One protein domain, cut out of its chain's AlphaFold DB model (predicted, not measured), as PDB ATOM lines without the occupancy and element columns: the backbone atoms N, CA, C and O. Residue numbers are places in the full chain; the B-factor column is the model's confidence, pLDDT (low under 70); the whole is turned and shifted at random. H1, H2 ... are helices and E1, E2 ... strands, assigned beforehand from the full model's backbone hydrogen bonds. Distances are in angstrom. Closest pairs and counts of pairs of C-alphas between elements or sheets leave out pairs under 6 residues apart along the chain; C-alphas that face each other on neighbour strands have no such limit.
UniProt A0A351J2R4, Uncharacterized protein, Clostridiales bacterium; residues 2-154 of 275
ATOM      1  N   PRO A   2      38.818   2.318  52.687       89.44
ATOM      2  CA  PRO A   2      39.903   3.268  52.407       89.44
ATOM      3  C   PRO A   2      40.279   3.360  50.921       89.44
ATOM      4  O   PRO A   2      40.928   4.324  50.520       89.44
ATOM      5  N   ARG A   3      39.846   2.398  50.096       91.88
ATOM      6  CA  ARG A   3      39.980   2.420  48.636       91.88
ATOM      7  C   ARG A   3      38.657   2.078  47.940       91.88
ATOM      8  O   ARG A   3      37.845   1.345  48.513       91.88
ATOM      9  N   PRO A   4      38.422   2.599  46.725       93.62
ATOM     10  CA  PRO A   4      37.299   2.178  45.895       93.62
ATOM     11  C   PRO A   4      37.504   0.750  45.383       93.62
ATOM     12  O   PRO A   4      38.606   0.371  45.010       93.62
ATOM     13  N   VAL A   5      36.438  -0.042  45.334       95.62
ATOM     14  CA  VAL A   5      36.512  -1.452  44.931       95.62
ATOM     15  C   VAL A   5      35.972  -1.612  43.518       95.62
ATOM     16  O   VAL A   5      34.842  -1.224  43.239       95.62
ATOM     17  N   ALA A   6      36.786  -2.186  42.633       96.38
ATOM     18  CA  ALA A   6      36.417  -2.482  41.250       96.38
ATOM     19  C   ALA A   6      35.965  -3.940  41.060       96.38
ATOM     20  O   ALA A   6      35.197  -4.235  40.150       96.38
ATOM     21  N   SER A   7      36.442  -4.855  41.908       97.81
ATOM     22  CA  SER A   7      36.056  -6.269  41.898       97.81
ATOM     23  C   SER A   7      36.146  -6.846  43.307       97.81
ATOM     24  O   SER A   7      37.027  -6.459  44.072       97.81
ATOM     25  N   VAL A   8      35.240  -7.760  43.647       98.19
ATOM     26  CA  VAL A   8      35.194  -8.468  44.934       98.19
ATOM     27  C   VAL A   8      35.394  -9.957  44.664       98.19
ATOM     28  O   VAL A   8      34.886 -10.469  43.664       98.19
ATOM     29  N   SER A   9      36.156 -10.644  45.516       98.31
ATOM     30  CA  SER A   9      36.382 -12.085  45.402       98.31
ATOM     31  C   SER A   9      35.081 -12.869  45.624       98.31
ATOM     32  O   SER A   9      34.186 -12.382  46.316       98.31
ATOM     33  N   PRO A  10      34.959 -14.101  45.097       97.06
ATOM     34  CA  PRO A  10      33.744 -14.909  45.255       97.06
ATOM     35  C   PRO A  10      33.324 -15.154  46.713       97.06
ATOM     36  O   PRO A  10      32.138 -15.276  47.003       97.06
ATOM     37  N   ASP A  11      34.285 -15.196  47.638       97.50
ATOM     38  CA  ASP A  11      34.049 -15.353  49.078       97.50
ATOM     39  C   ASP A  11      33.763 -14.031  49.818       97.50
ATOM     40  O   ASP A  11      33.534 -14.044  51.026       97.50
ATOM     41  N   GLY A  12      33.799 -12.891  49.120       97.50
ATOM     42  CA  GLY A  12      33.550 -11.561  49.678       97.50
ATOM     43  C   GLY A  12      34.683 -10.982  50.532       97.50
ATOM     44  O   GLY A  12      34.551  -9.860  51.019       97.50
ATOM     45  N   LYS A  13      35.788 -11.712  50.731       98.00
ATOM     46  CA  LYS A  13      36.842 -11.337  51.693       98.00
ATOM     47  C   LYS A  13      37.874 -10.367  51.134       98.00
ATOM     48  O   LYS A  13      38.535  -9.672  51.904       98.00
ATOM     49  N   TRP A  14      38.007 -10.308  49.814       98.50
ATOM     50  CA  TRP A  14      39.030  -9.520  49.141       98.50
ATOM     51  C   TRP A  14      38.420  -8.589  48.101       98.50
ATOM     52  O   TRP A  14      37.516  -8.965  47.357       98.50
ATOM     53  N   GLY A  15      38.945  -7.372  48.031       98.38
ATOM     54  CA  GLY A  15      38.631  -6.393  47.002       98.38
ATOM     55  C   GLY A  15      39.864  -6.083  46.164       98.38
ATOM     56  O   GLY A  15      40.960  -5.956  46.702       98.38
ATOM     57  N   LEU A  16      39.686  -5.919  44.857       98.69
ATOM     58  CA  LEU A  16      40.692  -5.311  43.992       98.69
ATOM     59  C   LEU A  16      40.326  -3.847  43.744       98.69
ATOM     60  O   LEU A  16      39.173  -3.514  43.453       98.69
ATOM     61  N   SER A  17      41.326  -2.980  43.829       97.88
ATOM     62  CA  SER A  17      41.226  -1.538  43.609       97.88
ATOM     63  C   SER A  17      42.265  -1.084  42.591       97.88
ATOM     64  O   SER A  17      43.332  -1.675  42.454       97.88
ATOM     65  N   ILE A  18      41.961   0.026  41.925       96.94
ATOM     66  CA  ILE A  18      42.812   0.715  40.946       96.94
ATOM     67  C   ILE A  18      42.724   2.227  41.163       96.94
ATOM     68  O   ILE A  18      41.897   2.712  41.940       96.94
ATOM     69  N   ASN A  19      43.573   2.987  40.477       95.88
ATOM     70  CA  ASN A  19      43.550   4.443  40.504       95.88
ATOM     71  C   ASN A  19      42.488   5.010  39.541       95.88
ATOM     72  O   ASN A  19      42.754   5.299  38.372       95.88
ATOM     73  N   PHE A  20      41.265   5.199  40.044       95.38
ATOM     74  CA  PHE A  20      40.152   5.753  39.261       95.38
ATOM     75  C   PHE A  20      40.377   7.201  38.795       95.38
ATOM     76  O   PHE A  20      39.806   7.597  37.779       95.38
ATOM     77  N   ALA A  21      41.219   7.983  39.476       94.06
ATOM     78  CA  ALA A  21      41.595   9.322  39.017       94.06
ATOM     79  C   ALA A  21      42.460   9.255  37.745       94.06
ATOM     80  O   ALA A  21      42.269  10.015  36.794       94.06
ATOM     81  N   ARG A  22      43.365   8.274  37.668       94.94
ATOM     82  CA  ARG A  22      44.159   8.005  36.462       94.94
ATOM     83  C   ARG A  22      43.327   7.444  35.312       94.94
ATOM     84  O   ARG A  22      43.565   7.802  34.159       94.94
ATOM     85  N   ILE A  23      42.326   6.612  35.608       94.69
ATOM     86  CA  ILE A  23      41.357   6.142  34.601       94.69
ATOM     87  C   ILE A  23      40.559   7.306  34.032       94.69
ATOM     88  O   ILE A  23      40.341   7.334  32.826       94.69
ATOM     89  N   PHE A  24      40.191   8.294  34.851       93.12
ATOM     90  CA  PHE A  24      39.438   9.461  34.388       93.12
ATOM     91  C   PHE A  24      40.178  10.222  33.279       93.12
ATOM     92  O   PHE A  24      39.570  10.604  32.281       93.12
ATOM     93  N   TRP A  25      41.508  10.358  33.393       91.12
ATOM     94  CA  TRP A  25      42.347  10.910  32.320       91.12
ATOM     95  C   TRP A  25      42.269  10.086  31.024       91.12
ATOM     96  O   TRP A  25      42.270  10.645  29.927       91.12
ATOM     97  N   PHE A  26      42.217   8.756  31.135       89.62
ATOM     98  CA  PHE A  26      42.169   7.862  29.981       89.62
ATOM     99  C   PHE A  26      40.787   7.859  29.312       89.62
ATOM    100  O   PHE A  26      40.693   7.933  28.082       89.62
ATOM    101  N   ARG A  27      39.725   7.763  30.122       86.31
ATOM    102  CA  ARG A  27      38.324   7.714  29.705       86.31
ATOM    103  C   ARG A  27      37.410   8.221  30.825       86.31
ATOM    104  O   ARG A  27      37.222   7.540  31.834       86.31
ATOM    105  N   GLY A  28      36.817   9.396  30.612       85.56
ATOM    106  CA  GLY A  28      36.025  10.116  31.612       85.56
ATOM    107  C   GLY A  28      34.907   9.280  32.240       85.56
ATOM    108  O   GLY A  28      34.810   9.235  33.463       85.56
ATOM    109  N   GLY A  29      34.142   8.528  31.441       85.50
ATOM    110  CA  GLY A  29      33.046   7.689  31.941       85.50
ATOM    111  C   GLY A  29      33.436   6.488  32.820       85.50
ATOM    112  O   GLY A  29      32.550   5.799  33.309       85.50
ATOM    113  N   TYR A  30      34.730   6.200  33.009       87.81
ATOM    114  CA  TYR A  30      35.214   5.016  33.746       87.81
ATOM    115  C   TYR A  30      35.982   5.381  35.021       87.81
ATOM    116  O   TYR A  30      36.298   4.507  35.828       87.81
ATOM    117  N   GLY A  31      36.321   6.658  35.192       90.44
ATOM    118  CA  GLY A  31      37.103   7.147  36.317       90.44
ATOM    119  C   GLY A  31      36.310   8.060  37.240       90.44
ATOM    120  O   GLY A  31      35.146   8.370  37.007       90.44
ATOM    121  N   TYR A  32      36.967   8.524  38.299       90.94
ATOM    122  CA  TYR A  32      36.375   9.463  39.247       90.94
ATOM    123  C   TYR A  32      36.884  10.874  38.972       90.94
ATOM    124  O   TYR A  32      38.045  11.182  39.222       90.94
ATOM    125  N   ALA A  33      35.990  11.740  38.490       86.25
ATOM    126  CA  ALA A  33      36.294  13.132  38.146       86.25
ATOM    127  C   ALA A  33      36.692  14.003  39.352       86.25
ATOM    128  O   ALA A  33      37.245  15.087  39.187       86.25
ATOM    129  N   CYS A  34      36.364  13.562  40.569       83.00
ATOM    130  CA  CYS A  34      36.497  14.355  41.788       83.00
ATOM    131  C   CYS A  34      37.911  14.378  42.384       83.00
ATOM    132  O   CYS A  34      38.138  15.114  43.343       83.00
ATOM    133  N   ALA A  35      38.852  13.603  41.838       84.19
ATOM    134  CA  ALA A  35      40.234  13.572  42.304       84.19
ATOM    135  C   ALA A  35      41.209  13.657  41.118       84.19
ATOM    136  O   ALA A  35      41.009  12.963  40.119       84.19
ATOM    137  N   PRO A  36      42.269  14.482  41.204       88.81
ATOM    138  CA  PRO A  36      43.336  14.463  40.214       88.81
ATOM    139  C   PRO A  36      44.173  13.184  40.347       88.81
ATOM    140  O   PRO A  36      44.318  12.635  41.439       88.81
ATOM    141  N   ASP A  37      44.748  12.729  39.233       92.69
ATOM    142  CA  ASP A  37      45.764  11.674  39.244       92.69
ATOM    143  C   ASP A  37      46.982  12.159  40.056       92.69
ATOM    144  O   ASP A  37      47.572  13.178  39.685       92.69
ATOM    145  N   PRO A  38      47.361  11.483  41.159       92.69
ATOM    146  CA  PRO A  38      48.461  11.931  42.009       92.69
ATOM    147  C   PRO A  38      49.839  11.739  41.361       92.69
ATOM    148  O   PRO A  38      50.824  12.269  41.872       92.69
ATOM    149  N   PHE A  39      49.928  11.002  40.248       95.06
ATOM    150  CA  PHE A  39      51.189  10.701  39.578       95.06
ATOM    151  C   PHE A  39      51.368  11.515  38.297       95.06
ATOM    152  O   PHE A  39      50.526  11.498  37.394       95.06
ATOM    153  N   THR A  40      52.530  12.154  38.164       91.94
ATOM    154  CA  THR A  40      52.953  12.810  36.917       91.94
ATOM    155  C   THR A  40      53.607  11.842  35.934       91.94
ATOM    156  O   THR A  40      53.613  12.101  34.731       91.94
ATOM    157  N   ASP A  41      54.136  10.716  36.422       95.56
ATOM    158  CA  ASP A  41      54.827   9.732  35.594       95.56
ATOM    159  C   ASP A  41      53.878   8.997  34.643       95.56
ATOM    160  O   ASP A  41      52.710   8.717  34.942       95.56
ATOM    161  N   LEU A  42      54.410   8.609  33.483       96.44
ATOM    162  CA  LEU A  42      53.679   7.836  32.480       96.44
ATOM    163  C   LEU A  42      53.337   6.416  32.952       96.44
ATOM    164  O   LEU A  42      52.306   5.875  32.559       96.44
ATOM    165  N   CYS A  43      54.174   5.828  33.807       97.56
ATOM    166  CA  CYS A  43      54.003   4.484  34.356       97.56
ATOM    167  C   CYS A  43      54.646   4.414  35.759       97.56
ATOM    168  O   CYS A  43      55.800   3.998  35.874       97.56
ATOM    169  N   PRO A  44      53.963   4.925  36.798       97.56
ATOM    170  CA  PRO A  44      54.506   5.014  38.157       97.56
ATOM    171  C   PRO A  44      54.674   3.633  38.813       97.56
ATOM    172  O   PRO A  44      53.866   2.729  38.599       97.56
ATOM    173  N   ALA A  45      55.714   3.489  39.637       97.88
ATOM    174  CA  ALA A  45      55.999   2.268  40.400       97.88
ATOM    175  C   ALA A  45      55.000   2.031  41.546       97.88
ATOM    176  O   ALA A  45      54.724   0.889  41.895       97.88
ATOM    177  N   ASP A  46      54.435   3.112  42.087       97.75
ATOM    178  CA  ASP A  46      53.534   3.090  43.246       97.75
ATOM    179  C   ASP A  46      52.039   3.094  42.853       97.75
ATOM    180  O   ASP A  46      51.166   3.310  43.697       97.75
ATOM    181  N   ASP A  47      51.722   2.860  41.573       97.88
ATOM    182  CA  ASP A  47      50.355   2.656  41.071       97.88
ATOM    183  C   ASP A  47      50.214   1.276  40.424       97.88
ATOM    184  O   ASP A  47      51.197   0.672  39.992       97.88
ATOM    185  N   GLY A  48      48.983   0.789  40.298       98.19
ATOM    186  CA  GLY A  48      48.690  -0.503  39.691       98.19
ATOM    187  C   GLY A  48      47.432  -1.143  40.263       98.19
ATOM    188  O   GLY A  48      46.403  -0.487  40.431       98.19
ATOM    189  N   VAL A  49      47.519  -2.445  40.530       98.75
ATOM    190  CA  VAL A  49      46.455  -3.229  41.162       98.75
ATOM    191  C   VAL A  49      46.719  -3.319  42.656       98.75
ATOM    192  O   VAL A  49      47.766  -3.803  43.086       98.75
ATOM    193  N   PHE A  50      45.739  -2.887  43.439       98.56
ATOM    194  CA  PHE A  50      45.765  -2.979  44.890       98.56
ATOM    195  C   PHE A  50      44.834  -4.093  45.358       98.56
ATOM    196  O   PHE A  50      43.687  -4.156  44.911       98.56
ATOM    197  N   LEU A  51      45.304  -4.925  46.283       98.62
ATOM    198  CA  LEU A  51      44.481  -5.887  47.006       98.62
ATOM    199  C   LEU A  51      44.070  -5.266  48.340       98.62
ATOM    200  O   LEU A  51      44.878  -4.615  48.999       98.62
ATOM    201  N   MET A  52      42.815  -5.445  48.732       98.19
ATOM    202  CA  MET A  52      42.278  -4.943  49.991       98.19
ATOM    203  C   MET A  52      41.552  -6.057  50.734       98.19
ATOM    204  O   MET A  52      40.696  -6.732  50.161       98.19
ATOM    205  N   ASN A  53      41.858  -6.224  52.017       97.94
ATOM    206  CA  ASN A  53      41.050  -7.041  52.909       97.94
ATOM    207  C   ASN A  53      39.732  -6.303  53.196       97.94
ATOM    208  O   ASN A  53      39.737  -5.158  53.651       97.94
ATOM    209  N   MET A  54      38.598  -6.945  52.916       97.44
ATOM    210  CA  MET A  54      37.280  -6.307  53.011       97.44
ATOM    211  C   MET A  54      36.784  -6.138  54.453       97.44
ATOM    212  O   MET A  54      35.926  -5.290  54.698       97.44
ATOM    213  N   GLU A  55      37.323  -6.901  55.407       96.31
ATOM    214  CA  GLU A  55      36.981  -6.804  56.830       96.31
ATOM    215  C   GLU A  55      37.775  -5.691  57.526       96.31
ATOM    216  O   GLU A  55      37.204  -4.889  58.264       96.31
ATOM    217  N   THR A  56      39.089  -5.614  57.282       97.00
ATOM    218  CA  THR A  56      39.981  -4.658  57.968       97.00
ATOM    219  C   THR A  56      40.167  -3.350  57.202       97.00
ATOM    220  O   THR A  56      40.475  -2.315  57.794       97.00
ATOM    221  N   GLY A  57      39.985  -3.374  55.880       96.69
ATOM    222  CA  GLY A  57      40.331  -2.277  54.982       96.69
ATOM    223  C   GLY A  57      41.832  -2.149  54.704       96.69
ATOM    224  O   GLY A  57      42.222  -1.256  53.957       96.69
ATOM    225  N   GLU A  58      42.682  -3.012  55.265       97.38
ATOM    226  CA  GLU A  58      44.110  -3.020  54.938       97.38
ATOM    227  C   GLU A  58      44.294  -3.252  53.438       97.38
ATOM    228  O   GLU A  58      43.654  -4.128  52.853       97.38
ATOM    229  N   SER A  59      45.135  -2.431  52.808       97.12
ATOM    230  CA  SER A  59      45.336  -2.452  51.363       97.12
ATOM    231  C   SER A  59      46.806  -2.377  50.998       97.12
ATOM    232  O   SER A  59      47.522  -1.530  51.537       97.12
ATOM    233  N   GLU A  60      47.213  -3.164  50.013       97.69
ATOM    234  CA  GLU A  60      48.586  -3.232  49.517       97.69
ATOM    235  C   GLU A  60      48.624  -3.201  47.984       97.69
ATOM    236  O   GLU A  60      47.669  -3.601  47.317       97.69
ATOM    237  N   LEU A  61      49.715  -2.685  47.414       98.56
ATOM    238  CA  LEU A  61      49.976  -2.747  45.976       98.56
ATOM    239  C   LEU A  61      50.521  -4.141  45.644       98.56
ATOM    240  O   LEU A  61      51.650  -4.447  46.012       98.56
ATOM    241  N   VAL A  62      49.738  -4.963  44.943       98.69
ATOM    242  CA  VAL A  62      50.124  -6.348  44.614       98.69
ATOM    243  C   VAL A  62      50.757  -6.476  43.231       98.69
ATOM    244  O   VAL A  62      51.615  -7.323  43.016       98.69
ATOM    245  N   LEU A  63      50.382  -5.617  42.279       98.81
ATOM    246  CA  LEU A  63      50.961  -5.628  40.935       98.81
ATOM    247  C   LEU A  63      51.103  -4.205  40.398       98.81
ATOM    248  O   LEU A  63      50.109  -3.564  40.051       98.81
ATOM    249  N   SER A  64      52.341  -3.713  40.325       98.69
ATOM    250  CA  SER A  64      52.616  -2.342  39.887       98.69
ATOM    251  C   SER A  64      52.520  -2.164  38.369       98.69
ATOM    252  O   SER A  64      52.811  -3.075  37.585       98.69
ATOM    253  N   ALA A  65      52.167  -0.951  37.941       98.56
ATOM    254  CA  ALA A  65      52.177  -0.550  36.540       98.56
ATOM    255  C   ALA A  65      53.580  -0.685  35.930       98.56
ATOM    256  O   ALA A  65      53.716  -1.164  34.802       98.56
ATOM    257  N   GLN A  66      54.626  -0.329  36.684       98.06
ATOM    258  CA  GLN A  66      56.005  -0.492  36.232       98.06
ATOM    259  C   GLN A  66      56.339  -1.965  35.975       98.06
ATOM    260  O   GLN A  66      56.807  -2.282  34.885       98.06
ATOM    261  N   THR A  67      56.040  -2.867  36.915       98.56
ATOM    262  CA  THR A  67      56.251  -4.315  36.746       98.56
ATOM    263  C   THR A  67      55.559  -4.828  35.485       98.56
ATOM    264  O   THR A  67      56.194  -5.497  34.673       98.56
ATOM    265  N   MET A  68      54.288  -4.469  35.271       98.69
ATOM    266  CA  MET A  68      53.556  -4.862  34.060       98.69
ATOM    267  C   MET A  68      54.198  -4.306  32.780       98.69
ATOM    268  O   MET A  68      54.323  -5.031  31.796       98.69
ATOM    269  N   ARG A  69      54.652  -3.045  32.765       98.44
ATOM    270  CA  ARG A  69      55.326  -2.474  31.585       98.44
ATOM    271  C   ARG A  69      56.651  -3.176  31.286       98.44
ATOM    272  O   ARG A  69      56.921  -3.443  30.120       98.44
ATOM    273  N   GLU A  70      57.452  -3.487  32.305       98.38
ATOM    274  CA  GLU A  70      58.719  -4.203  32.114       98.38
ATOM    275  C   GLU A  70      58.492  -5.631  31.593       98.38
ATOM    276  O   GLU A  70      59.176  -6.056  30.666       98.38
ATOM    277  N   LEU A  71      57.486  -6.348  32.109       98.38
ATOM    278  CA  LEU A  71      57.122  -7.686  31.616       98.38
ATOM    279  C   LEU A  71      56.640  -7.678  30.158       98.38
ATOM    280  O   LEU A  71      56.819  -8.661  29.445       98.38
ATOM    281  N   ALA A  72      56.036  -6.579  29.704       98.12
ATOM    282  CA  ALA A  72      55.583  -6.412  28.325       98.12
ATOM    283  C   ALA A  72      56.601  -5.718  27.411       98.12
ATOM    284  O   ALA A  72      56.278  -5.455  26.252       98.12
ATOM    285  N   LYS A  73      57.806  -5.397  27.899       97.81
ATOM    286  CA  LYS A  73      58.764  -4.520  27.211       97.81
ATOM    287  C   LYS A  73      59.077  -4.951  25.780       97.81
ATOM    288  O   LYS A  73      59.126  -4.105  24.897       97.81
ATOM    289  N   GLU A  74      59.229  -6.249  25.539       97.38
ATOM    290  CA  GLU A  74      59.544  -6.795  24.209       97.38
ATOM    291  C   GLU A  74      58.408  -6.614  23.185       97.38
ATOM    292  O   GLU A  74      58.634  -6.699  21.981       97.38
ATOM    293  N   TYR A  75      57.190  -6.316  23.649       96.44
ATOM    294  CA  TYR A  75      56.002  -6.082  22.818       96.44
ATOM    295  C   TYR A  75      55.627  -4.599  22.705       96.44
ATOM    296  O   TYR A  75      54.559  -4.249  22.182       96.44
ATOM    297  N   LEU A  76      56.492  -3.719  23.205       97.44
ATOM    298  CA  LEU A  76      56.338  -2.275  23.153       97.44
ATOM    299  C   LEU A  76      57.349  -1.690  22.173       97.44
ATOM    300  O   LEU A  76      58.524  -2.040  22.167       97.44
ATOM    301  N   THR A  77      56.888  -0.760  21.346       97.06
ATOM    302  CA  THR A  77      57.794   0.094  20.574       97.06
ATOM    303  C   THR A  77      58.494   1.089  21.504       97.06
ATOM    304  O   THR A  77      57.957   1.449  22.554       97.06
ATOM    305  N   GLU A  78      59.651   1.609  21.087       96.12
ATOM    306  CA  GLU A  78      60.347   2.699  21.794       96.12
ATOM    307  C   GLU A  78      59.409   3.881  22.091       96.12
ATOM    308  O   GLU A  78      59.419   4.466  23.174       96.12
ATOM    309  N   GLU A  79      58.528   4.202  21.141       94.69
ATOM    310  CA  GLU A  79      57.543   5.259  21.313       94.69
ATOM    311  C   GLU A  79      56.521   4.926  22.413       94.69
ATOM    312  O   GLU A  79      56.274   5.754  23.296       94.69
ATOM    313  N   GLU A  80      55.923   3.734  22.381       96.38
ATOM    314  CA  GLU A  80      54.958   3.293  23.395       96.38
ATOM    315  C   GLU A  80      55.592   3.225  24.782       96.38
ATOM    316  O   GLU A  80      54.959   3.565  25.782       96.38
ATOM    317  N   TYR A  81      56.854   2.823  24.866       96.56
ATOM    318  CA  TYR A  81      57.557   2.717  26.133       96.56
ATOM    319  C   TYR A  81      57.811   4.092  26.777       96.56
ATOM    320  O   TYR A  81      57.616   4.258  27.986       96.56
ATOM    321  N   HIS A  82      58.204   5.086  25.971       94.44
ATOM    322  CA  HIS A  82      58.679   6.386  26.460       94.44
ATOM    323  C   HIS A  82      57.648   7.519  26.445       94.44
ATOM    324  O   HIS A  82      57.849   8.511  27.143       94.44
ATOM    325  N   THR A  83      56.569   7.411  25.666       94.56
ATOM    326  CA  THR A  83      55.618   8.527  25.469       94.56
ATOM    327  C   THR A  83      54.180   8.198  25.850       94.56
ATOM    328  O   THR A  83      53.364   9.108  26.009       94.56
ATOM    329  N   HIS A  84      53.829   6.916  25.973       97.06
ATOM    330  CA  HIS A  84      52.463   6.541  26.318       97.06
ATOM    331  C   HIS A  84      52.267   6.551  27.822       97.06
ATOM    332  O   HIS A  84      53.103   6.062  28.579       97.06
ATOM    333  N   LYS A  85      51.120   7.067  28.254       97.31
ATOM    334  CA  LYS A  85      50.669   6.938  29.632       97.31
ATOM    335  C   LYS A  85      49.938   5.607  29.786       97.31
ATOM    336  O   LYS A  85      49.088   5.255  28.965       97.31
ATOM    337  N   TYR A  86      50.300   4.882  30.834       97.94
ATOM    338  CA  TYR A  86      49.804   3.554  31.165       97.94
ATOM    339  C   TYR A  86      48.746   3.633  32.261       97.94
ATOM    340  O   TYR A  86      48.884   4.424  33.196       97.94
ATOM    341  N   VAL A  87      47.703   2.815  32.162       97.31
ATOM    342  CA  VAL A  87      46.577   2.787  33.098       97.31
ATOM    343  C   VAL A  87      46.064   1.365  33.280       97.31
ATOM    344  O   VAL A  87      45.939   0.609  32.318       97.31
ATOM    345  N   VAL A  88      45.718   1.002  34.511       98.00
ATOM    346  CA  VAL A  88      44.909  -0.192  34.755       98.00
ATOM    347  C   VAL A  88      43.444   0.173  34.541       98.00
ATOM    348  O   VAL A  88      42.906   0.990  35.278       98.00
ATOM    349  N   ASN A  89      42.808  -0.397  33.517       96.50
ATOM    350  CA  ASN A  89      41.457  -0.011  33.104       96.50
ATOM    351  C   ASN A  89      40.368  -0.938  33.662       96.50
ATOM    352  O   ASN A  89      39.301  -0.468  34.038       96.50
ATOM    353  N   HIS A  90      40.609  -2.249  33.679       96.00
ATOM    354  CA  HIS A  90      39.690  -3.246  34.235       96.00
ATOM    355  C   HIS A  90      40.471  -4.302  35.007       96.00
ATOM    356  O   HIS A  90      41.591  -4.638  34.625       96.00
ATOM    357  N   ILE A  91      39.857  -4.804  36.076       98.06
ATOM    358  CA  ILE A  91      40.371  -5.870  36.933       98.06
ATOM    359  C   ILE A  91      39.220  -6.767  37.368       98.06
ATOM    360  O   ILE A  91      38.115  -6.280  37.625       98.06
ATOM    361  N   THR A  92      39.443  -8.076  37.440       98.38
ATOM    362  CA  THR A  92      38.420  -9.019  37.920       98.38
ATOM    363  C   THR A  92      39.058 -10.286  38.466       98.38
ATOM    364  O   THR A  92      39.932 -10.856  37.813       98.38
ATOM    365  N   PHE A  93      38.602 -10.744  39.631       98.75
ATOM    366  CA  PHE A  93      38.941 -12.074  40.136       98.75
ATOM    367  C   PHE A  93      38.455 -13.188  39.198       98.75
ATOM    368  O   PHE A  93      37.434 -13.042  38.524       98.75
ATOM    369  N   ASN A  94      39.169 -14.312  39.178       98.44
ATOM    370  CA  ASN A  94      38.673 -15.553  38.591       98.44
ATOM    371  C   ASN A  94      37.574 -16.184  39.471       98.44
ATOM    372  O   ASN A  94      37.198 -15.656  40.521       98.44
ATOM    373  N   THR A  95      37.027 -17.317  39.030       97.50
ATOM    374  CA  THR A  95      35.815 -17.905  39.626       97.50
ATOM    375  C   THR A  95      35.979 -18.418  41.056       97.50
ATOM    376  O   THR A  95      34.969 -18.638  41.718       97.50
ATOM    377  N   ASP A  96      37.208 -18.616  41.539       98.12
ATOM    378  CA  ASP A  96      37.504 -19.027  42.919       98.12
ATOM    379  C   ASP A  96      38.306 -17.975  43.716       98.12
ATOM    380  O   ASP A  96      38.596 -18.170  44.896       98.12
ATOM    381  N   GLY A  97      38.636 -16.835  43.098       98.38
ATOM    382  CA  GLY A  97      39.387 -15.748  43.722       98.38
ATOM    383  C   GLY A  97      40.868 -16.044  43.966       98.38
ATOM    384  O   GLY A  97      41.504 -15.300  44.718       98.38
ATOM    385  N   SER A  98      41.420 -17.107  43.374       98.44
ATOM    386  CA  SER A  98      42.850 -17.432  43.455       98.44
ATOM    387  C   SER A  98      43.712 -16.544  42.556       98.44
ATOM    388  O   SER A  98      44.850 -16.235  42.915       98.44
ATOM    389  N   ARG A  99      43.167 -16.093  41.419       98.69
ATOM    390  CA  ARG A  99      43.840 -15.237  40.429       98.69
ATOM    391  C   ARG A  99      42.956 -14.063  40.017       98.69
ATOM    392  O   ARG A  99      41.756 -14.036  40.293       98.69
ATOM    393  N   PHE A 100      43.538 -13.079  39.348       98.88
ATOM    394  CA  PHE A 100      42.802 -11.990  38.713       98.88
ATOM    395  C   PHE A 100      43.357 -11.674  37.331       98.88
ATOM    396  O   PHE A 100      44.523 -11.930  37.046       98.88
ATOM    397  N   VAL A 101      42.510 -11.089  36.485       98.88
ATOM    398  CA  VAL A 101      42.881 -10.530  35.180       98.88
ATOM    399  C   VAL A 101      42.947  -9.006  35.252       98.88
ATOM    400  O   VAL A 101      42.223  -8.393  36.038       98.88
ATOM    401  N   VAL A 102      43.801  -8.400  34.429       98.69
ATOM    402  CA  VAL A 102      44.056  -6.960  34.340       98.69
ATOM    403  C   VAL A 102      44.081  -6.534  32.878       98.69
ATOM    404  O   VAL A 102      44.877  -7.052  32.100       98.69
ATOM    405  N   LEU A 103      43.283  -5.531  32.507       98.56
ATOM    406  CA  LEU A 103      43.468  -4.805  31.247       98.56
ATOM    407  C   LEU A 103      44.345  -3.583  31.491       98.56
ATOM    408  O   LEU A 103      43.860  -2.525  31.904       98.56
ATOM    409  N   PHE A 104      45.635  -3.735  31.222       98.56
ATOM    410  CA  PHE A 104      46.636  -2.689  31.339       98.56
ATOM    411  C   PHE A 104      46.811  -1.988  29.993       98.56
ATOM    412  O   PHE A 104      47.310  -2.552  29.022       98.56
ATOM    413  N   ARG A 105      46.332  -0.751  29.893       97.69
ATOM    414  CA  ARG A 105      46.266  -0.016  28.627       97.69
ATOM    415  C   ARG A 105      47.336   1.052  28.563       97.69
ATOM    416  O   ARG A 105      47.616   1.699  29.567       97.69
ATOM    417  N   CYS A 106      47.872   1.289  27.372       96.69
ATOM    418  CA  CYS A 106      48.739   2.432  27.119       96.69
ATOM    419  C   CYS A 106      48.253   3.245  25.921       96.69
ATOM    420  O   CYS A 106      47.777   2.706  24.918       96.69
ATOM    421  N   LYS A 107      48.333   4.569  26.052       95.62
ATOM    422  CA  LYS A 107      47.909   5.531  25.032       95.62
ATOM    423  C   LYS A 107      48.847   6.729  25.019       95.62
ATOM    424  O   LYS A 107      49.274   7.191  26.078       95.62
ATOM    425  N   SER A 108      49.135   7.244  23.827       95.19
ATOM    426  CA  SER A 108      49.934   8.456  23.665       95.19
ATOM    427  C   SER A 108      49.308   9.640  24.402       95.19
ATOM    428  O   SER A 108      48.090   9.831  24.385       95.19
ATOM    429  N   THR A 109      50.143  10.463  25.031       92.19
ATOM    430  CA  THR A 109      49.705  11.727  25.634       92.19
ATOM    431  C   THR A 109      49.482  12.836  24.603       92.19
ATOM    432  O   THR A 109      48.945  13.883  24.959       92.19
ATOM    433  N   ASP A 110      49.874  12.633  23.340       92.38
ATOM    434  CA  ASP A 110      49.535  13.539  22.243       92.38
ATOM    435  C   ASP A 110      48.045  13.378  21.884       92.38
ATOM    436  O   ASP A 110      47.651  12.324  21.372       92.38
ATOM    437  N   PRO A 111      47.199  14.406  22.088       85.81
ATOM    438  CA  PRO A 111      45.763  14.311  21.832       85.81
ATOM    439  C   PRO A 111      45.416  14.086  20.352       85.81
ATOM    440  O   PRO A 111      44.288  13.701  20.041       85.81
ATOM    441  N   LYS A 112      46.356  14.317  19.423       90.00
ATOM    442  CA  LYS A 112      46.158  14.039  17.992       90.00
ATOM    443  C   LYS A 112      46.236  12.548  17.677       90.00
ATOM    444  O   LYS A 112      45.669  12.110  16.675       90.00
ATOM    445  N   ARG A 113      46.925  11.767  18.512       87.75
ATOM    446  CA  ARG A 113      47.072  10.322  18.337       87.75
ATOM    447  C   ARG A 113      45.884   9.611  18.974       87.75
ATOM    448  O   ARG A 113      45.558   9.797  20.145       87.75
ATOM    449  N   LYS A 114      45.200   8.802  18.167       86.12
ATOM    450  CA  LYS A 114      44.014   8.043  18.577       86.12
ATOM    451  C   LYS A 114      44.370   6.579  18.809       86.12
ATOM    452  O   LYS A 114      45.322   6.070  18.231       86.12
ATOM    453  N   GLY A 115      43.542   5.907  19.604       90.56
ATOM    454  CA  GLY A 115      43.708   4.496  19.940       90.56
ATOM    455  C   GLY A 115      44.525   4.273  21.209       90.56
ATOM    456  O   GLY A 115      45.000   5.211  21.847       90.56
ATOM    457  N   TRP A 116      44.612   3.010  21.594       94.94
ATOM    458  CA  TRP A 116      45.398   2.512  22.713       94.94
ATOM    459  C   TRP A 116      45.757   1.054  22.432       94.94
ATOM    460  O   TRP A 116      45.058   0.376  21.675       94.94
ATOM    461  N   LYS A 117      46.818   0.572  23.071       96.06
ATOM    462  CA  LYS A 117      47.155  -0.852  23.145       96.06
ATOM    463  C   LYS A 117      46.617  -1.410  24.462       96.06
ATOM    464  O   LYS A 117      46.650  -0.707  25.476       96.06
ATOM    465  N   THR A 118      46.107  -2.642  24.458       97.50
ATOM    466  CA  THR A 118      45.726  -3.355  25.685       97.50
ATOM    467  C   THR A 118      46.679  -4.522  25.908       97.50
ATOM    468  O   THR A 118      46.637  -5.509  25.178       97.50
ATOM    469  N   LEU A 119      47.489  -4.416  26.956       98.31
ATOM    470  CA  LEU A 119      48.261  -5.509  27.528       98.31
ATOM    471  C   LEU A 119      47.383  -6.199  28.576       98.31
ATOM    472  O   LEU A 119      46.947  -5.567  29.538       98.31
ATOM    473  N   THR A 120      47.074  -7.473  28.380       98.62
ATOM    474  CA  THR A 120      46.251  -8.239  29.321       98.62
ATOM    475  C   THR A 120      47.152  -9.098  30.179       98.62
ATOM    476  O   THR A 120      47.870  -9.943  29.650       98.62
ATOM    477  N   PHE A 121      47.089  -8.898  31.490       98.81
ATOM    478  CA  PHE A 121      47.822  -9.704  32.458       98.81
ATOM    479  C   PHE A 121      46.876 -10.565  33.280       98.81
ATOM    480  O   PHE A 121      45.754 -10.151  33.562       98.81
ATOM    481  N   THR A 122      47.356 -11.716  33.729       98.81
ATOM    482  CA  THR A 122      46.799 -12.424  34.885       98.81
ATOM    483  C   THR A 122      47.852 -12.513  35.981       98.81
ATOM    484  O   THR A 122      49.045 -12.448  35.697       98.81
ATOM    485  N   ALA A 123      47.437 -12.645  37.237       98.88
ATOM    486  CA  ALA A 123      48.335 -12.886  38.366       98.88
ATOM    487  C   ALA A 123      47.584 -13.607  39.491       98.88
ATOM    488  O   ALA A 123      46.351 -13.585  39.527       98.88
ATOM    489  N   ASN A 124      48.312 -14.225  40.422       98.88
ATOM    490  CA  ASN A 124      47.733 -14.677  41.687       98.88
ATOM    491  C   ASN A 124      47.149 -13.493  42.462       98.88
ATOM    492  O   ASN A 124      47.544 -12.349  42.255       98.88
ATOM    493  N   ARG A 125      46.217 -13.765  43.380       98.44
ATOM    494  CA  ARG A 125      45.577 -12.736  44.215       98.44
ATOM    495  C   ARG A 125      46.579 -11.824  44.929       98.44
ATOM    496  O   ARG A 125      46.321 -10.632  45.032       98.44
ATOM    497  N   ASP A 126      47.693 -12.381  45.395       98.25
ATOM    498  CA  ASP A 126      48.787 -11.659  46.057       98.25
ATOM    499  C   ASP A 126      49.747 -10.947  45.081       98.25
ATOM    500  O   ASP A 126      50.736 -10.355  45.502       98.25
ATOM    501  N   GLY A 127      49.468 -11.001  43.774       98.50
ATOM    502  CA  GLY A 127      50.276 -10.400  42.714       98.50
ATOM    503  C   GLY A 127      51.428 -11.268  42.208       98.50
ATOM    504  O   GLY A 127      52.091 -10.893  41.238       98.50
ATOM    505  N   SER A 128      51.666 -12.436  42.813       98.69
ATOM    506  CA  SER A 128      52.695 -13.371  42.353       98.69
ATOM    507  C   SER A 128      52.332 -14.028  41.012       98.69
ATOM    508  O   SER A 128      51.174 -14.070  40.595       98.69
ATOM    509  N   GLU A 129      53.346 -14.548  40.316       98.38
ATOM    510  CA  GLU A 129      53.210 -15.189  38.997       98.38
ATOM    511  C   GLU A 129      52.406 -14.375  37.958       98.38
ATOM    512  O   GLU A 129      51.438 -14.898  37.377       98.38
ATOM    513  N   PRO A 130      52.779 -13.105  37.707       98.69
ATOM    514  CA  PRO A 130      52.169 -12.338  36.637       98.69
ATOM    515  C   PRO A 130      52.471 -12.982  35.279       98.69
ATOM    516  O   PRO A 130      53.594 -13.416  35.016       98.69
ATOM    517  N   TYR A 131      51.474 -13.014  34.403       98.69
ATOM    518  CA  TYR A 131      51.566 -13.596  33.071       98.69
ATOM    519  C   TYR A 131      50.942 -12.663  32.035       98.69
ATOM    520  O   TYR A 131      49.811 -12.212  32.213       98.69
ATOM    521  N   LEU A 132      51.672 -12.357  30.957       98.62
ATOM    522  CA  LEU A 132      51.166 -11.558  29.839       98.62
ATOM    523  C   LEU A 132      50.359 -12.456  28.888       98.62
ATOM    524  O   LEU A 132      50.919 -13.122  28.017       98.62
ATOM    525  N   LEU A 133      49.039 -12.438  29.057       98.19
ATOM    526  CA  LEU A 133      48.098 -13.260  28.299       98.19
ATOM    527  C   LEU A 133      47.845 -12.722  26.883       98.19
ATOM    528  O   LEU A 133      47.721 -13.505  25.949       98.19
ATOM    529  N   LEU A 134      47.779 -11.393  26.711       97.75
ATOM    530  CA  LEU A 134      47.571 -10.722  25.413       97.75
ATOM    531  C   LEU A 134      48.431  -9.457  25.326       97.75
ATOM    532  O   LEU A 134      48.485  -8.690  26.284       97.75
ATOM    533  N   ASN A 135      49.054  -9.188  24.178       95.88
ATOM    534  CA  ASN A 135      50.003  -8.076  24.004       95.88
ATOM    535  C   ASN A 135      49.498  -6.902  23.141       95.88
ATOM    536  O   ASN A 135      50.167  -5.871  23.057       95.88
ATOM    537  N   ILE A 136      48.354  -7.042  22.470       93.56
ATOM    538  CA  ILE A 136      47.845  -6.013  21.550       93.56
ATOM    539  C   ILE A 136      46.417  -5.606  21.911       93.56
ATOM    540  O   ILE A 136      46.131  -4.412  22.050       93.56
ATOM    541  N   MET A 137      45.511  -6.580  22.036       93.81
ATOM    542  CA  MET A 137      44.081  -6.311  22.133       93.81
ATOM    543  C   MET A 137      43.348  -7.390  22.938       93.81
ATOM    544  O   MET A 137      43.206  -8.522  22.492       93.81
ATOM    545  N   GLY A 138      42.829  -6.986  24.095       95.06
ATOM    546  CA  GLY A 138      41.754  -7.645  24.836       95.06
ATOM    547  C   GLY A 138      40.689  -6.592  25.155       95.06
ATOM    548  O   GLY A 138      41.043  -5.471  25.550       95.06
ATOM    549  N   SER A 139      39.412  -6.895  24.909       93.88
ATOM    550  CA  SER A 139      38.315  -5.942  25.139       93.88
ATOM    551  C   SER A 139      37.412  -6.393  26.280       93.88
ATOM    552  O   SER A 139      37.610  -5.947  27.410       93.88
ATOM    553  N   HIS A 140      36.478  -7.299  26.003       96.00
ATOM    554  CA  HIS A 140      35.605  -7.900  27.002       96.00
ATOM    555  C   HIS A 140      35.974  -9.347  27.233       96.00
ATOM    556  O   HIS A 140      36.521 -10.016  26.350       96.00
ATOM    557  N   TYR A 141      35.676  -9.801  28.442       97.75
ATOM    558  CA  TYR A 141      36.050 -11.120  28.891       97.75
ATOM    559  C   TYR A 141      35.118 -11.661  29.959       97.75
ATOM    560  O   TYR A 141      34.428 -10.916  30.658       97.75
ATOM    561  N   SER A 142      35.182 -12.975  30.132       97.62
ATOM    562  CA  SER A 142      34.524 -13.680  31.219       97.62
ATOM    563  C   SER A 142      35.320 -14.920  31.601       97.62
ATOM    564  O   SER A 142      35.657 -15.738  30.746       97.62
ATOM    565  N   TRP A 143      35.623 -15.073  32.890       98.19
ATOM    566  CA  TRP A 143      36.203 -16.312  33.402       98.19
ATOM    567  C   TRP A 143      35.182 -17.447  33.282       98.19
ATOM    568  O   TRP A 143      34.068 -17.341  33.800       98.19
ATOM    569  N   ARG A 144      35.567 -18.540  32.618       97.94
ATOM    570  CA  ARG A 144      34.761 -19.766  32.565       97.94
ATOM    571  C   ARG A 144      34.904 -20.538  33.871       97.94
ATOM    572  O   ARG A 144      33.917 -20.936  34.487       97.94
ATOM    573  N   ASP A 145      36.149 -20.705  34.288       97.94
ATOM    574  CA  ASP A 145      36.601 -21.496  35.427       97.94
ATOM    575  C   ASP A 145      37.920 -20.883  35.963       97.94
ATOM    576  O   ASP A 145      38.350 -19.847  35.441       97.94
ATOM    577  N   PRO A 146      38.566 -21.445  37.005       98.31
ATOM    578  CA  PRO A 146      39.754 -20.832  37.599       98.31
ATOM    579  C   PRO A 146      40.952 -20.676  36.659       98.31
ATOM    580  O   PRO A 146      41.829 -19.865  36.961       98.31
ATOM    581  N   SER A 147      41.004 -21.429  35.554       98.31
ATOM    582  CA  SER A 147      42.148 -21.477  34.642       98.31
ATOM    583  C   SER A 147      41.807 -21.132  33.195       98.31
ATOM    584  O   SER A 147      42.700 -21.199  32.358       98.31
ATOM    585  N   HIS A 148      40.562 -20.777  32.868       98.62
ATOM    586  CA  HIS A 148      40.185 -20.412  31.501       98.62
ATOM    587  C   HIS A 148      39.362 -19.130  31.436       98.62
ATOM    588  O   HIS A 148      38.376 -18.955  32.161       98.62
ATOM    589  N   ILE A 149      39.727 -18.261  30.496       98.50
ATOM    590  CA  ILE A 149      39.099 -16.957  30.297       98.50
ATOM    591  C   ILE A 149      38.711 -16.748  28.834       98.50
ATOM    592  O   ILE A 149      39.543 -16.800  27.928       98.50
ATOM    593  N   LEU A 150      37.417 -16.520  28.607       98.44
ATOM    594  CA  LEU A 150      36.886 -16.117  27.312       98.44
ATOM    595  C   LEU A 150      37.210 -14.649  27.086       98.44
ATOM    596  O   LEU A 150      36.975 -13.837  27.976       98.44
ATOM    597  N   PHE A 151      37.673 -14.309  25.892       98.00
ATOM    598  CA  PHE A 151      37.963 -12.947  25.472       98.00
ATOM    599  C   PHE A 151      37.455 -12.688  24.060       98.00
ATOM    600  O   PHE A 151      37.635 -13.528  23.182       98.00
ATOM    601  N   PHE A 152      36.952 -11.477  23.809       97.75
ATOM    602  CA  PHE A 152      37.067 -10.891  22.476       97.75
ATOM    603  C   PHE A 152      38.467 -10.273  22.344       97.75
ATOM    604  O   PHE A 152      38.788  -9.316  23.063       97.75
ATOM    605  N   ALA A 153      39.324 -10.846  21.493       97.12
ATOM    606  CA  ALA A 153      40.759 -10.533  21.457       97.12
ATOM    607  C   ALA A 153      41.449 -10.867  20.126       97.12
ATOM    608  O   ALA A 153      40.839 -11.406  19.206       97.12
ATOM    609  N   ASN A 154      42.740 -10.525  20.062       95.00
ATOM    610  CA  ASN A 154      43.715 -11.032  19.100       95.00
ATOM    611  C   ASN A 154      44.733 -11.931  19.833       95.00
ATOM    612  O   ASN A 154      45.466 -11.400  20.676       95.00
TER     613      ASN A 154
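What this domain is: This is residues 2 to 154 of the 275 residues of an uncharacterized protein of Clostridiales bacterium (UniProt A0A351J2R4). A strongly twisted sheet, E4 E5 E6 E7, makes the middle of this model, with the small sheet E1 E2 E3 over one part of it and the hairpin E8 E9 over another: a stack of sheets, three of them, face to face in turn. H2 lies across the twisted sheet, H1 packs on its edge strand E4, and H3 stands where E4 begins and E5 ends. Look in the 153 printed residues for three named helices and nine named strands, in the order E1 H1 E2 E3 H2 H3 E4 E5 E6 E7 E8 E9; the sheets, in the strand orders just named, are antiparallel, and the class is mixed, helices and strands. The whole is compact, with a radius of gyration of the C-alphas of 14.8 A and spans of 44 by 35 by 25 A.

How they stand to each other: Start with E1, residues 14 to 17, and the hairpin of E2, 48 to 53, and E3, 59 to 64; N 15 and O 52 are 2.8 A apart, N 49 and O 63 2.9 A. Next find the meander, each strand the antiparallel neighbour of the one before: E4, 84 to 93, E5, 99 to 108, E6, 117 to 124, and E7, 131 to 134. Here N 87 and O 105, N 102 and O 121, and N 120 and O 134 are each 2.8 A apart. Between these two sheets the closest C-alphas of E2 and E4 are those of Gly 48 and Val 88, 6.2 A. H1, residues 20 to 26, is on the meander's sheet at a height of 7.9 A, only just over E4, with 3 C-alphas; Ile 23 and Asn 89 have their closest C-alphas, 6.3 A. H2, residues 65 to 71, runs across the strands, at 88 degrees to E6 on the local plane. H3, residues 78 to 83, stands up from that sheet, its line rising 50 degrees. O i to N i+4 pairs are within hydrogen-bond range throughout H2 and H3, and in 2 of 3 in H1. Last come E8, 138 to 145, and E9, 148 to 153, a hairpin with N 142 and O 150 2.9 A apart; the closest C-alphas of E6 and E8 are those of Thr 118 and Gly 138, 5.9 A.

Where its parts are: Find C-alpha 14 at (39.030, -9.520, 49.141), where E1 begins. E4 runs 26.8 A from C-alpha 84 at (52.463, 6.541, 26.318); E5 spans 29.7 A and E6 23.1 A. E8, 18.2 A long, bends by 51 degrees at residue 141, and E9 ends at C-alpha 153, (40.759, -10.533, 21.457).

The domain as a whole: The C-alphas of Glu 55 and Lys 112 are the two farthest apart, 45.0 A. The printed part has no cut; H1 to E2, 21 residues, is the long link. Mean pLDDT of the printed part is 96.0, and no printed residue is under 70.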